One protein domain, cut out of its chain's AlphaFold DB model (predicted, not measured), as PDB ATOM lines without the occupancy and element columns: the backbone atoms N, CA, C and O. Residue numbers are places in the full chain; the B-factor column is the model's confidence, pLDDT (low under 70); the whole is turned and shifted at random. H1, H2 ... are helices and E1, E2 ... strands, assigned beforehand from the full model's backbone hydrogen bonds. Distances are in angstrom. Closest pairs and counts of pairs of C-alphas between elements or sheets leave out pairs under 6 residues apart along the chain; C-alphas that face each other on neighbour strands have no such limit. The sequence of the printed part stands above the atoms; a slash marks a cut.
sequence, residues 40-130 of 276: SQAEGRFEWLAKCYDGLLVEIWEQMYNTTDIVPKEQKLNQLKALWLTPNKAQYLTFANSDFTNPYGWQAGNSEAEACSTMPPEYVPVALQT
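Overview. This is residues 40 to 130 of the 276 residues of the protein "Dihydroxy-acid dehydratase" of Pseudoalteromonas byunsanensis (UniProt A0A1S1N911). A hairpin of two short strands, E1 and E2, makes one side of this domain and three helices make the other; H1 comes nearest to E1, while H2 and H3 pack on each other at a steep angle. The long link of residues 97 to 123 loops out beyond the hairpin and returns past H1 before E2. The printed part has 91 residues, in the order H1, H2, H3, E1, E2, with one antiparallel sheet, E1 - E2; the class is mixed, helices and strands. It is compact, with a radius of gyration of the C-alphas of 13.2 A and spans of 39 by 29 by 23 A.

Arrangement. Start at E1, residues 92 to 96, and its antiparallel neighbour E2, residues 124 to 129, at 143 degrees; N 94 and O 127 are 3.1 A apart, and N 126 and O 94 are 2.9 A apart, both within hydrogen-bond range. Next find H1, residues 40 to 52: its closest C-alpha to E1 is that of Ala 42, 5.3 A from Tyr 92's. H2, residues 54 to 65, and H1 only just touch, only at the corner, with 3 pairs of C-alphas within 8 A, the closest those of Ala 50 and Leu 57, 7.0 A apart. H3, residues 73 to 84, touches H2, the closest C-alphas being those of Trp 61 and Lys 76, 6.3 A apart. In H1, H2 and H3 every O i to N i+4 pair is within hydrogen-bond range.

Along the chain. Find C-alpha 92 at (253.838, 183.278, 180.880), where E1 begins its 13.6 A; E2, 14.3 A, ends at C-alpha 129, (250.681, 184.903, 177.005). H1 begins at C-alpha 40, (258.652, 191.184, 186.055), and runs 18.1 A; H2 and H3 each run 16.6 A.

Size, cuts and confidence. The C-alphas farthest apart, of Asp 69 and Pro 103, are 38.9 A apart. The printed part has no cut, the link from E1 to E2 is long, and no printed residue is under 70 in pLDDT.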
ATOM      1  N   SER A  40     258.031 191.734 184.841       95.12
ATOM      2  CA  SER A  40     258.652 191.184 186.055       95.12
ATOM      3  C   SER A  40     257.824 190.065 186.693       95.12
ATOM      4  O   SER A  40     258.392 189.094 187.190       95.12
ATOM      5  N   GLN A  41     256.495 190.181 186.689       96.50
ATOM      6  CA  GLN A  41     255.603 189.140 187.212       96.50
ATOM      7  C   GLN A  41     255.581 187.901 186.305       96.50
ATOM      8  O   GLN A  41     255.483 186.774 186.783       96.50
ATOM      9  N   ALA A  42     255.699 188.084 184.989       96.88
ATOM     10  CA  ALA A  42     255.803 186.987 184.034       96.88
ATOM     11  C   ALA A  42     257.134 186.223 184.175       96.88
ATOM     12  O   ALA A  42     257.147 184.992 184.137       96.88
ATOM     13  N   GLU A  43     258.246 186.926 184.412       96.50
ATOM     14  CA  GLU A  43     259.522 186.300 184.792       96.50
ATOM     15  C   GLU A  43     259.383 185.528 186.111       96.50
ATOM     16  O   GLU A  43     259.763 184.358 186.199       96.50
ATOM     17  N   GLY A  44     258.765 186.141 187.122       97.19
ATOM     18  CA  GLY A  44     258.526 185.495 188.408       97.19
ATOM     19  C   GLY A  44     257.594 184.280 188.323       97.19
ATOM     20  O   GLY A  44     257.834 183.296 189.019       97.19
ATOM     21  N   ARG A  45     256.601 184.281 187.420       97.75
ATOM     22  CA  ARG A  45     255.769 183.106 187.095       97.75
ATOM     23  C   ARG A  45     256.627 181.943 186.606       97.75
ATOM     24  O   ARG A  45     256.404 180.810 187.031       97.75
ATOM     25  N   PHE A  46     257.598 182.200 185.729       98.00
ATOM     26  CA  PHE A  46     258.501 181.154 185.253       98.00
ATOM     27  C   PHE A  46     259.331 180.566 186.398       98.00
ATOM     28  O   PHE A  46     259.385 179.346 186.548       98.00
ATOM     29  N   GLU A  47     259.933 181.413 187.235       97.94
ATOM     30  CA  GLU A  47     260.741 180.957 188.376       97.94
ATOM     31  C   GLU A  47     259.898 180.202 189.412       97.94
ATOM     32  O   GLU A  47     260.305 179.155 189.924       97.94
ATOM     33  N   TRP A  48     258.678 180.670 189.684       98.38
ATOM     34  CA  TRP A  48     257.744 179.977 190.567       98.38
ATOM     35  C   TRP A  48     257.362 178.597 190.020       98.38
ATOM     36  O   TRP A  48     257.389 177.617 190.767       98.38
ATOM     37  N   LEU A  49     257.086 178.476 188.715       98.25
ATOM     38  CA  LEU A  49     256.834 177.183 188.070       98.25
ATOM     39  C   LEU A  49     258.072 176.282 188.111       98.25
ATOM     40  O   LEU A  49     257.945 175.104 188.423       98.25
ATOM     41  N   ALA A  50     259.268 176.817 187.877       97.81
ATOM     42  CA  ALA A  50     260.512 176.054 187.975       97.81
ATOM     43  C   ALA A  50     260.785 175.544 189.400       97.81
ATOM     44  O   ALA A  50     261.422 174.507 189.571       97.81
ATOM     45  N   LYS A  51     260.284 176.237 190.427       97.62
ATOM     46  CA  LYS A  51     260.385 175.812 191.828       97.62
ATOM     47  C   LYS A  51     259.298 174.814 192.235       97.62
ATOM     48  O   LYS A  51     259.590 173.850 192.939       97.62
ATOM     49  N   CYS A  52     258.048 175.072 191.854       97.94
ATOM     50  CA  CYS A  52     256.872 174.373 192.383       97.94
ATOM     51  C   CYS A  52     256.333 173.274 191.457       97.94
ATOM     52  O   CYS A  52     255.697 172.337 191.933       97.94
ATOM     53  N   TYR A  53     256.589 173.389 190.152       97.38
ATOM     54  CA  TYR A  53     255.998 172.584 189.079       97.38
ATOM     55  C   TYR A  53     257.011 172.309 187.952       97.38
ATOM     56  O   TYR A  53     256.685 172.382 186.769       97.38
ATOM     57  N   ASP A  54     258.261 171.983 188.291       96.81
ATOM     58  CA  ASP A  54     259.321 171.772 187.294       96.81
ATOM     59  C   ASP A  54     259.011 170.637 186.304       96.81
ATOM     60  O   ASP A  54     259.366 170.726 185.129       96.81
ATOM     61  N   GLY A  55     258.297 169.602 186.754       96.62
ATOM     62  CA  GLY A  55     257.785 168.522 185.912       96.62
ATOM     63  C   GLY A  55     256.864 169.017 184.796       96.62
ATOM     64  O   GLY A  55     257.009 168.575 183.660       96.62
ATOM     65  N   LEU A  56     256.003 170.002 185.075       96.69
ATOM     66  CA  LEU A  56     255.133 170.609 184.064       96.69
ATOM     67  C   LEU A  56     255.957 171.312 182.976       96.69
ATOM     68  O   LEU A  56     255.700 171.143 181.788       96.69
ATOM     69  N   LEU A  57     256.977 172.082 183.368       97.50
ATOM     70  CA  LEU A  57     257.865 172.740 182.406       97.50
ATOM     71  C   LEU A  57     258.642 171.714 181.568       97.50
ATOM     72  O   LEU A  57     258.839 171.912 180.371       97.50
ATOM     73  N   VAL A  58     259.053 170.594 182.164       96.94
ATOM     74  CA  VAL A  58     259.678 169.492 181.420       96.94
ATOM     75  C   VAL A  58     258.722 168.913 180.379       96.94
ATOM     76  O   VAL A  58     259.129 168.760 179.228       96.94
ATOM     77  N   GLU A  59     257.473 168.631 180.748       95.19
ATOM     78  CA  GLU A  59     256.459 168.103 179.826       95.19
ATOM     79  C   GLU A  59     256.184 169.070 178.669       95.19
ATOM     80  O   GLU A  59     256.157 168.656 177.509       95.19
ATOM     81  N   ILE A  60     256.061 170.369 178.957       95.19
ATOM     82  CA  ILE A  60     255.881 171.403 177.930       95.19
ATOM     83  C   ILE A  60     257.076 171.425 176.975       95.19
ATOM     84  O   ILE A  60     256.892 171.407 175.757       95.19
ATOM     85  N   TRP A  61     258.306 171.409 177.496       96.69
ATOM     86  CA  TRP A  61     259.498 171.344 176.652       96.69
ATOM     87  C   TRP A  61     259.485 170.092 175.761       96.69
ATOM     88  O   TRP A  61     259.762 170.177 174.565       96.69
ATOM     89  N   GLU A  62     259.131 168.928 176.311       94.69
ATOM     90  CA  GLU A  62     259.090 167.667 175.559       94.69
ATOM     91  C   GLU A  62     258.057 167.706 174.432       94.69
ATOM     92  O   GLU A  62     258.349 167.265 173.318       94.69
ATOM     93  N   GLN A  63     256.889 168.296 174.685       92.50
ATOM     94  CA  GLN A  63     255.861 168.509 173.669       92.50
ATOM     95  C   GLN A  63     256.317 169.490 172.582       92.50
ATOM     96  O   GLN A  63     256.069 169.250 171.399       92.50
ATOM     97  N   MET A  64     257.008 170.571 172.960       92.75
ATOM     98  CA  MET A  64     257.481 171.600 172.028       92.75
ATOM     99  C   MET A  64     258.593 171.097 171.101       92.75
ATOM    100  O   MET A  64     258.559 171.364 169.900       92.75
ATOM    101  N   TYR A  65     259.586 170.390 171.643       91.88
ATOM    102  CA  TYR A  65     260.753 169.948 170.876       91.88
ATOM    103  C   TYR A  65     260.560 168.578 170.222       91.88
ATOM    104  O   TYR A  65     261.212 168.305 169.215       91.88
ATOM    105  N   ASN A  66     259.678 167.729 170.767       89.25
ATOM    106  CA  ASN A  66     259.314 166.417 170.224       89.25
ATOM    107  C   ASN A  66     260.534 165.608 169.724       89.25
ATOM    108  O   ASN A  66     260.560 165.109 168.596       89.25
ATOM    109  N   THR A  67     261.579 165.534 170.555       85.62
ATOM    110  CA  THR A  67     262.850 164.861 170.242       85.62
ATOM    111  C   THR A  67     262.960 163.505 170.940       85.62
ATOM    112  O   THR A  67     262.411 163.296 172.019       85.62
ATOM    113  N   THR A  68     263.696 162.576 170.326       84.44
ATOM    114  CA  THR A  68     264.070 161.286 170.929       84.44
ATOM    115  C   THR A  68     265.346 161.365 171.765       84.44
ATOM    116  O   THR A  68     265.716 160.385 172.411       84.44
ATOM    117  N   ASP A  69     266.042 162.501 171.722       89.75
ATOM    118  CA  ASP A  69     267.291 162.698 172.444       89.75
ATOM    119  C   ASP A  69     267.046 162.825 173.948       89.75
ATOM    120  O   ASP A  69     266.126 163.504 174.412       89.75
ATOM    121  N   ILE A  70     267.922 162.200 174.734       90.69
ATOM    122  CA  ILE A  70     267.886 162.313 176.190       90.69
ATOM    123  C   ILE A  70     268.519 163.650 176.581       90.69
ATOM    124  O   ILE A  70     269.739 163.771 176.684       90.69
ATOM    125  N   VAL A  71     267.672 164.652 176.809       95.12
ATOM    126  CA  VAL A  71     268.086 165.973 177.298       95.12
ATOM    127  C   VAL A  71     267.914 166.044 178.825       95.12
ATOM    128  O   VAL A  71     266.823 165.749 179.325       95.12
ATOM    129  N   PRO A  72     268.951 166.423 179.600       97.06
ATOM    130  CA  PRO A  72     268.839 166.605 181.047       97.06
ATOM    131  C   PRO A  72     267.802 167.667 181.433       97.06
ATOM    132  O   PRO A  72     267.674 168.684 180.756       97.06
ATOM    133  N   LYS A  73     267.115 167.473 182.570       96.31
ATOM    134  CA  LYS A  73     266.083 168.399 183.081       96.31
ATOM    135  C   LYS A  73     266.545 169.858 183.091       96.31
ATOM    136  O   LYS A  73     265.861 170.720 182.557       96.31
ATOM    137  N   GLU A  74     267.717 170.123 183.663       96.94
ATOM    138  CA  GLU A  74     268.273 171.478 183.766       96.94
ATOM    139  C   GLU A  74     268.440 172.139 182.390       96.94
ATOM    140  O   GLU A  74     268.109 173.307 182.208       96.94
ATOM    141  N   GLN A  75     268.877 171.373 181.387       97.19
ATOM    142  CA  GLN A  75     269.017 171.876 180.026       97.19
ATOM    143  C   GLN A  75     267.657 172.196 179.390       97.19
ATOM    144  O   GLN A  75     267.547 173.218 178.714       97.19
ATOM    145  N   LYS A  76     266.621 171.384 179.644       97.44
ATOM    146  CA  LYS A  76     265.246 171.665 179.191       97.44
ATOM    147  C   LYS A  76     264.722 172.975 179.782       97.44
ATOM    148  O   LYS A  76     264.255 173.840 179.043       97.44
ATOM    149  N   LEU A  77     264.866 173.152 181.099       97.69
ATOM    150  CA  LEU A  77     264.436 174.368 181.796       97.69
ATOM    151  C   LEU A  77     265.194 175.604 181.297       97.69
ATOM    152  O   LEU A  77     264.571 176.621 181.011       97.69
ATOM    153  N   ASN A  78     266.512 175.506 181.099       97.06
ATOM    154  CA  ASN A  78     267.314 176.604 180.552       97.06
ATOM    155  C   ASN A  78     266.900 176.980 179.121       97.06
ATOM    156  O   ASN A  78     266.888 178.160 178.773       97.06
ATOM    157  N   GLN A  79     266.542 175.998 178.290       96.44
ATOM    158  CA  GLN A  79     266.048 176.249 176.935       96.44
ATOM    159  C   GLN A  79     264.663 176.903 176.930       96.44
ATOM    160  O   GLN A  79     264.452 177.818 176.139       96.44
ATOM    161  N   LEU A  80     263.741 176.487 177.809       96.88
ATOM    162  CA  LEU A  80     262.462 177.188 177.974       96.88
ATOM    163  C   LEU A  80     262.667 178.611 178.483       96.88
ATOM    164  O   LEU A  80     262.107 179.542 177.914       96.88
ATOM    165  N   LYS A  81     263.518 178.791 179.497       96.81
ATOM    166  CA  LYS A  81     263.835 180.108 180.053       96.81
ATOM    167  C   LYS A  81     264.348 181.054 178.972       96.81
ATOM    168  O   LYS A  81     263.848 182.161 178.849       96.81
ATOM    169  N   ALA A  82     265.297 180.598 178.155       95.38
ATOM    170  CA  ALA A  82     265.849 181.387 177.055       95.38
ATOM    171  C   ALA A  82     264.838 181.673 175.930       95.38
ATOM    172  O   ALA A  82     265.007 182.638 175.189       95.38
ATOM    173  N   LEU A  83     263.820 180.821 175.769       95.12
ATOM    174  CA  LEU A  83     262.780 180.999 174.762       95.12
ATOM    175  C   LEU A  83     261.694 181.978 175.219       95.12
ATOM    176  O   LEU A  83     261.198 182.760 174.411       95.12
ATOM    177  N   TRP A  84     261.297 181.908 176.488       96.56
ATOM    178  CA  TRP A  84     260.179 182.683 177.026       96.56
ATOM    179  C   TRP A  84     260.620 184.009 177.624       96.56
ATOM    180  O   TRP A  84     259.856 184.967 177.585       96.56
ATOM    181  N   LEU A  85     261.839 184.086 178.155       96.00
ATOM    182  CA  LEU A  85     262.344 185.272 178.831       96.00
ATOM    183  C   LEU A  85     263.480 185.893 178.021       96.00
ATOM    184  O   LEU A  85     264.489 185.257 177.710       96.00
ATOM    185  N   THR A  86     263.325 187.173 177.707       89.31
ATOM    186  CA  THR A  86     264.339 188.007 177.062       89.31
ATOM    187  C   THR A  86     264.377 189.373 177.746       89.31
ATOM    188  O   THR A  86     263.416 189.741 178.421       89.31
ATOM    189  N   PRO A  87     265.446 190.171 177.580       84.56
ATOM    190  CA  PRO A  87     265.468 191.519 178.133       84.56
ATOM    191  C   PRO A  87     264.242 192.325 177.677       84.56
ATOM    192  O   PRO A  87     264.060 192.558 176.481       84.56
ATOM    193  N   ASN A  88     263.426 192.759 178.639       81.44
ATOM    194  CA  ASN A  88     262.200 193.548 178.454       81.44
ATOM    195  C   ASN A  88     261.020 192.829 177.771       81.44
ATOM    196  O   ASN A  88     260.065 193.500 177.385       81.44
ATOM    197  N   LYS A  89     261.058 191.501 177.598       88.00
ATOM    198  CA  LYS A  89     259.895 190.715 177.146       88.00
ATOM    199  C   LYS A  89     259.888 189.349 177.804       88.00
ATOM    200  O   LYS A  89     260.887 188.632 177.745       88.00
ATOM    201  N   ALA A  90     258.742 188.967 178.341       95.12
ATOM    202  CA  ALA A  90     258.541 187.660 178.940       95.12
ATOM    203  C   ALA A  90     257.432 186.907 178.197       95.12
ATOM    204  O   ALA A  90     256.787 187.438 177.296       95.12
ATOM    205  N   GLN A  91     257.210 185.652 178.554       95.88
ATOM    206  CA  GLN A  91     256.006 184.907 178.217       95.88
ATOM    207  C   GLN A  91     255.614 184.120 179.455       95.88
ATOM    208  O   GLN A  91     256.487 183.683 180.208       95.88
ATOM    209  N   TYR A  92     254.319 183.947 179.680       96.12
ATOM    210  CA  TYR A  92     253.838 183.278 180.880       96.12
ATOM    211  C   TYR A  92     252.642 182.383 180.589       96.12
ATOM    212  O   TYR A  92     251.843 182.652 179.695       96.12
ATOM    213  N   LEU A  93     252.534 181.299 181.350       95.50
ATOM    214  CA  LEU A  93     251.390 180.403 181.277       95.50
ATOM    215  C   LEU A  93     250.248 180.931 182.139       95.50
ATOM    216  O   LEU A  93     250.479 181.386 183.262       95.50
ATOM    217  N   THR A  94     249.036 180.786 181.614       93.94
ATOM    218  CA  THR A  94     247.779 180.886 182.364       93.94
ATOM    219  C   THR A  94     247.151 179.500 182.496       93.94
ATOM    220  O   THR A  94     247.401 178.606 181.676       93.94
ATOM    221  N   PHE A  95     246.366 179.315 183.553       94.06
ATOM    222  CA  PHE A  95     245.843 178.030 183.988       94.06
ATOM    223  C   PHE A  95     244.347 178.113 184.244       94.06
ATOM    224  O   PHE A  95     243.879 179.004 184.948       94.06
ATOM    225  N   ALA A  96     243.623 177.134 183.721       93.75
ATOM    226  CA  ALA A  96     242.194 176.972 183.929       93.75
ATOM    227  C   ALA A  96     241.814 175.508 183.680       93.75
ATOM    228  O   ALA A  96     242.652 174.689 183.280       93.75
ATOM    229  N   ASN A  97     240.542 175.180 183.873       92.88
ATOM    230  CA  ASN A  97     239.964 173.961 183.323       92.88
ATOM    231  C   ASN A  97     240.083 173.939 181.787       92.88
ATOM    232  O   ASN A  97     240.272 174.968 181.137       92.88
ATOM    233  N   SER A  98     239.908 172.766 181.171       90.25
ATOM    234  CA  SER A  98     239.947 172.628 179.703       90.25
ATOM    235  C   SER A  98     238.852 173.409 178.961       90.25
ATOM    236  O   SER A  98     238.936 173.573 177.747       90.25
ATOM    237  N   ASP A  99     237.811 173.843 179.671       87.25
ATOM    238  CA  ASP A  99     236.746 174.728 179.183       87.25
ATOM    239  C   ASP A  99     237.016 176.218 179.481       87.25
ATOM    240  O   ASP A  99     236.124 177.050 179.319       87.25
ATOM    241  N   PHE A 100     238.249 176.541 179.887       88.88
ATOM    242  CA  PHE A 100     238.743 177.870 180.244       88.88
ATOM    243  C   PHE A 100     238.095 178.483 181.501       88.88
ATOM    244  O   PHE A 100     238.279 179.663 181.771       88.88
ATOM    245  N   THR A 101     237.392 177.690 182.320       87.38
ATOM    246  CA  THR A 101     236.821 178.169 183.591       87.38
ATOM    247  C   THR A 101     237.828 178.130 184.747       87.38
ATOM    248  O   THR A 101     238.642 177.209 184.856       87.38
ATOM    249  N   ASN A 102     237.727 179.098 185.667       89.50
ATOM    250  CA  ASN A 102     238.465 179.117 186.939       89.50
ATOM    251  C   ASN A 102     237.505 179.076 188.152       89.50
ATOM    252  O   ASN A 102     237.442 180.032 188.927       89.50
ATOM    253  N   PRO A 103     236.744 177.982 188.355       88.75
ATOM    254  CA  PRO A 103     235.699 177.922 189.383       88.75
ATOM    255  C   PRO A 103     236.238 177.990 190.818       88.75
ATOM    256  O   PRO A 103     235.492 178.311 191.742       88.75
ATOM    257  N   TYR A 104     237.522 177.683 191.025       89.94
ATOM    258  CA  TYR A 104     238.156 177.730 192.345       89.94
ATOM    259  C   TYR A 104     238.830 179.071 192.650       89.94
ATOM    260  O   TYR A 104     239.371 179.224 193.747       89.94
ATOM    261  N   GLY A 105     238.848 180.017 191.702       88.19
ATOM    262  CA  GLY A 105     239.600 181.267 191.840       88.19
ATOM    263  C   GLY A 105     241.087 181.032 192.131       88.19
ATOM    264  O   GLY A 105     241.713 181.807 192.851       88.19
ATOM    265  N   TRP A 106     241.642 179.920 191.642       93.19
ATOM    266  CA  TRP A 106     243.040 179.574 191.865       93.19
ATOM    267  C   TRP A 106     243.936 180.401 190.946       93.19
ATOM    268  O   TRP A 106     243.603 180.632 189.783       93.19
ATOM    269  N   GLN A 107     245.086 180.822 191.463       92.94
ATOM    270  CA  GLN A 107     246.088 181.579 190.723       92.94
ATOM    271  C   GLN A 107     247.463 180.946 190.936       92.94
ATOM    272  O   GLN A 107     247.821 180.550 192.052       92.94
ATOM    273  N   ALA A 108     248.248 180.864 189.862       95.50
ATOM    274  CA  ALA A 108     249.661 180.524 189.965       95.50
ATOM    275  C   ALA A 108     250.420 181.653 190.696       95.50
ATOM    276  O   ALA A 108     249.970 182.803 190.701       95.50
ATOM    277  N   GLY A 109     251.601 181.365 191.256       96.81
ATOM    278  CA  GLY A 109     252.454 182.383 191.898       96.81
ATOM    279  C   GLY A 109     253.309 183.158 190.894       96.81
ATOM    280  O   GLY A 109     253.805 182.571 189.927       96.81
ATOM    281  N   ASN A 110     253.381 184.486 191.025       96.06
ATOM    282  CA  ASN A 110     253.982 185.398 190.037       96.06
ATOM    283  C   ASN A 110     255.360 185.924 190.469       96.06
ATOM    284  O   ASN A 110     255.935 186.800 189.829       96.06
ATOM    285  N   SER A 111     255.910 185.342 191.533       96.75
ATOM    286  CA  SER A 111     257.243 185.606 192.053       96.75
ATOM    287  C   SER A 111     257.880 184.331 192.602       96.75
ATOM    288  O   SER A 111     257.220 183.503 193.233       96.75
ATOM    289  N   GLU A 112     259.202 184.204 192.455       96.25
ATOM    290  CA  GLU A 112     259.975 183.120 193.075       96.25
ATOM    291  C   GLU A 112     259.812 183.107 194.607       96.25
ATOM    292  O   GLU A 112     259.901 182.051 195.233       96.25
ATOM    293  N   ALA A 113     259.540 184.254 195.233       97.12
ATOM    294  CA  ALA A 113     259.402 184.356 196.685       97.12
ATOM    295  C   ALA A 113     258.102 183.730 197.225       97.12
ATOM    296  O   ALA A 113     258.035 183.371 198.402       97.12
ATOM    297  N   GLU A 114     257.072 183.579 196.391       98.00
ATOM    298  CA  GLU A 114     255.777 183.050 196.821       98.00
ATOM    299  C   GLU A 114     255.840 181.560 197.148       98.00
ATOM    300  O   GLU A 114     256.530 180.786 196.487       98.00
ATOM    301  N   ALA A 115     255.094 181.119 198.158       97.62
ATOM    302  CA  ALA A 115     254.992 179.698 198.469       97.62
ATOM    303  C   ALA A 115     254.344 178.914 197.312       97.62
ATOM    304  O   ALA A 115     253.573 179.454 196.519       97.62
ATOM    305  N   CYS A 116     254.636 177.617 197.227       97.69
ATOM    306  CA  CYS A 116     253.927 176.747 196.296       97.69
ATOM    307  C   CYS A 116     252.480 176.564 196.769       97.69
ATOM    308  O   CYS A 116     252.244 176.112 197.890       97.69
ATOM    309  N   SER A 117     251.523 176.907 195.912       95.12
ATOM    310  CA  SER A 117     250.107 176.574 196.063       95.12
ATOM    311  C   SER A 117     249.820 175.286 195.298       95.12
ATOM    312  O   SER A 117     250.439 175.052 194.264       95.12
ATOM    313  N   THR A 118     248.906 174.445 195.786       95.62
ATOM    314  CA  THR A 118     248.483 173.224 195.079       95.62
ATOM    315  C   THR A 118     247.542 173.592 193.938       95.62
ATOM    316  O   THR A 118     246.488 174.171 194.189       95.62
ATOM    317  N   MET A 119     247.917 173.257 192.705       95.81
ATOM    318  CA  MET A 119     247.086 173.421 191.516       95.81
ATOM    319  C   MET A 119     245.925 172.414 191.557       95.81
ATOM    320  O   MET A 119     246.173 171.241 191.862       95.81
ATOM    321  N   PRO A 120     244.674 172.835 191.281       96.44
ATOM    322  CA  PRO A 120     243.555 171.908 191.158       96.44
ATOM    323  C   PRO A 120     243.850 170.832 190.097       96.44
ATOM    324  O   PRO A 120     244.461 171.144 189.073       96.44
ATOM    325  N   PRO A 121     243.468 169.562 190.321       95.00
ATOM    326  CA  PRO A 121     243.887 168.459 189.454       95.00
ATOM    327  C   PRO A 121     243.299 168.525 188.035       95.00
ATOM    328  O   PRO A 121     243.863 167.940 187.114       95.00
ATOM    329  N   GLU A 122     242.186 169.232 187.856       94.62
ATOM    330  CA  GLU A 122     241.545 169.513 186.569       94.62
ATOM    331  C   GLU A 122     242.172 170.682 185.788       94.62
ATOM    332  O   GLU A 122     241.859 170.852 184.608       94.62
ATOM    333  N   TYR A 123     243.067 171.463 186.404       95.25
ATOM    334  CA  TYR A 123     243.661 172.627 185.745       95.25
ATOM    335  C   TYR A 123     244.810 172.213 184.829       95.25
ATOM    336  O   TYR A 123     245.645 171.369 185.163       95.25
ATOM    337  N   VAL A 124     244.875 172.866 183.673       94.69
ATOM    338  CA  VAL A 124     245.923 172.699 182.664       94.69
ATOM    339  C   VAL A 124     246.439 174.069 182.217       94.69
ATOM    340  O   VAL A 124     245.734 175.068 182.376       94.69
ATOM    341  N   PRO A 125     247.649 174.160 181.637       94.56
ATOM    342  CA  PRO A 125     248.049 175.363 180.920       94.56
ATOM    343  C   PRO A 125     247.124 175.566 179.714       94.56
ATOM    344  O   PRO A 125     247.054 174.696 178.844       94.56
ATOM    345  N   VAL A 126     246.423 176.699 179.653       93.25
ATOM    346  CA  VAL A 126     245.438 176.977 178.587       93.25
ATOM    347  C   VAL A 126     245.930 177.983 177.550       93.25
ATOM    348  O   VAL A 126     245.496 177.937 176.400       93.25
ATOM    349  N   ALA A 127     246.881 178.848 177.908       92.25
ATOM    350  CA  ALA A 127     247.545 179.737 176.960       92.25
ATOM    351  C   ALA A 127     248.963 180.110 177.414       92.25
ATOM    352  O   ALA A 127     249.288 180.081 178.602       92.25
ATOM    353  N   LEU A 128     249.789 180.491 176.437       93.94
ATOM    354  CA  LEU A 128     251.090 181.124 176.635       93.94
ATOM    355  C   LEU A 128     250.969 182.592 176.219       93.94
ATOM    356  O   LEU A 128     250.907 182.906 175.029       93.94
ATOM    357  N   GLN A 129     250.895 183.478 177.204       93.56
ATOM    358  CA  GLN A 129     250.681 184.903 177.005       93.56
ATOM    359  C   GLN A 129     251.984 185.617 176.664       93.56
ATOM    360  O   GLN A 129     252.983 185.485 177.370       93.56
ATOM    361  N   THR A 130     251.960 186.404 175.589       92.19
ATOM    362  CA  THR A 130     253.118 187.167 175.089       92.19
ATOM    363  C   THR A 130     252.962 188.676 175.252       92.19
ATOM    364  O   THR A 130     253.894 189.425 174.973       92.19
TER     365      THR A 130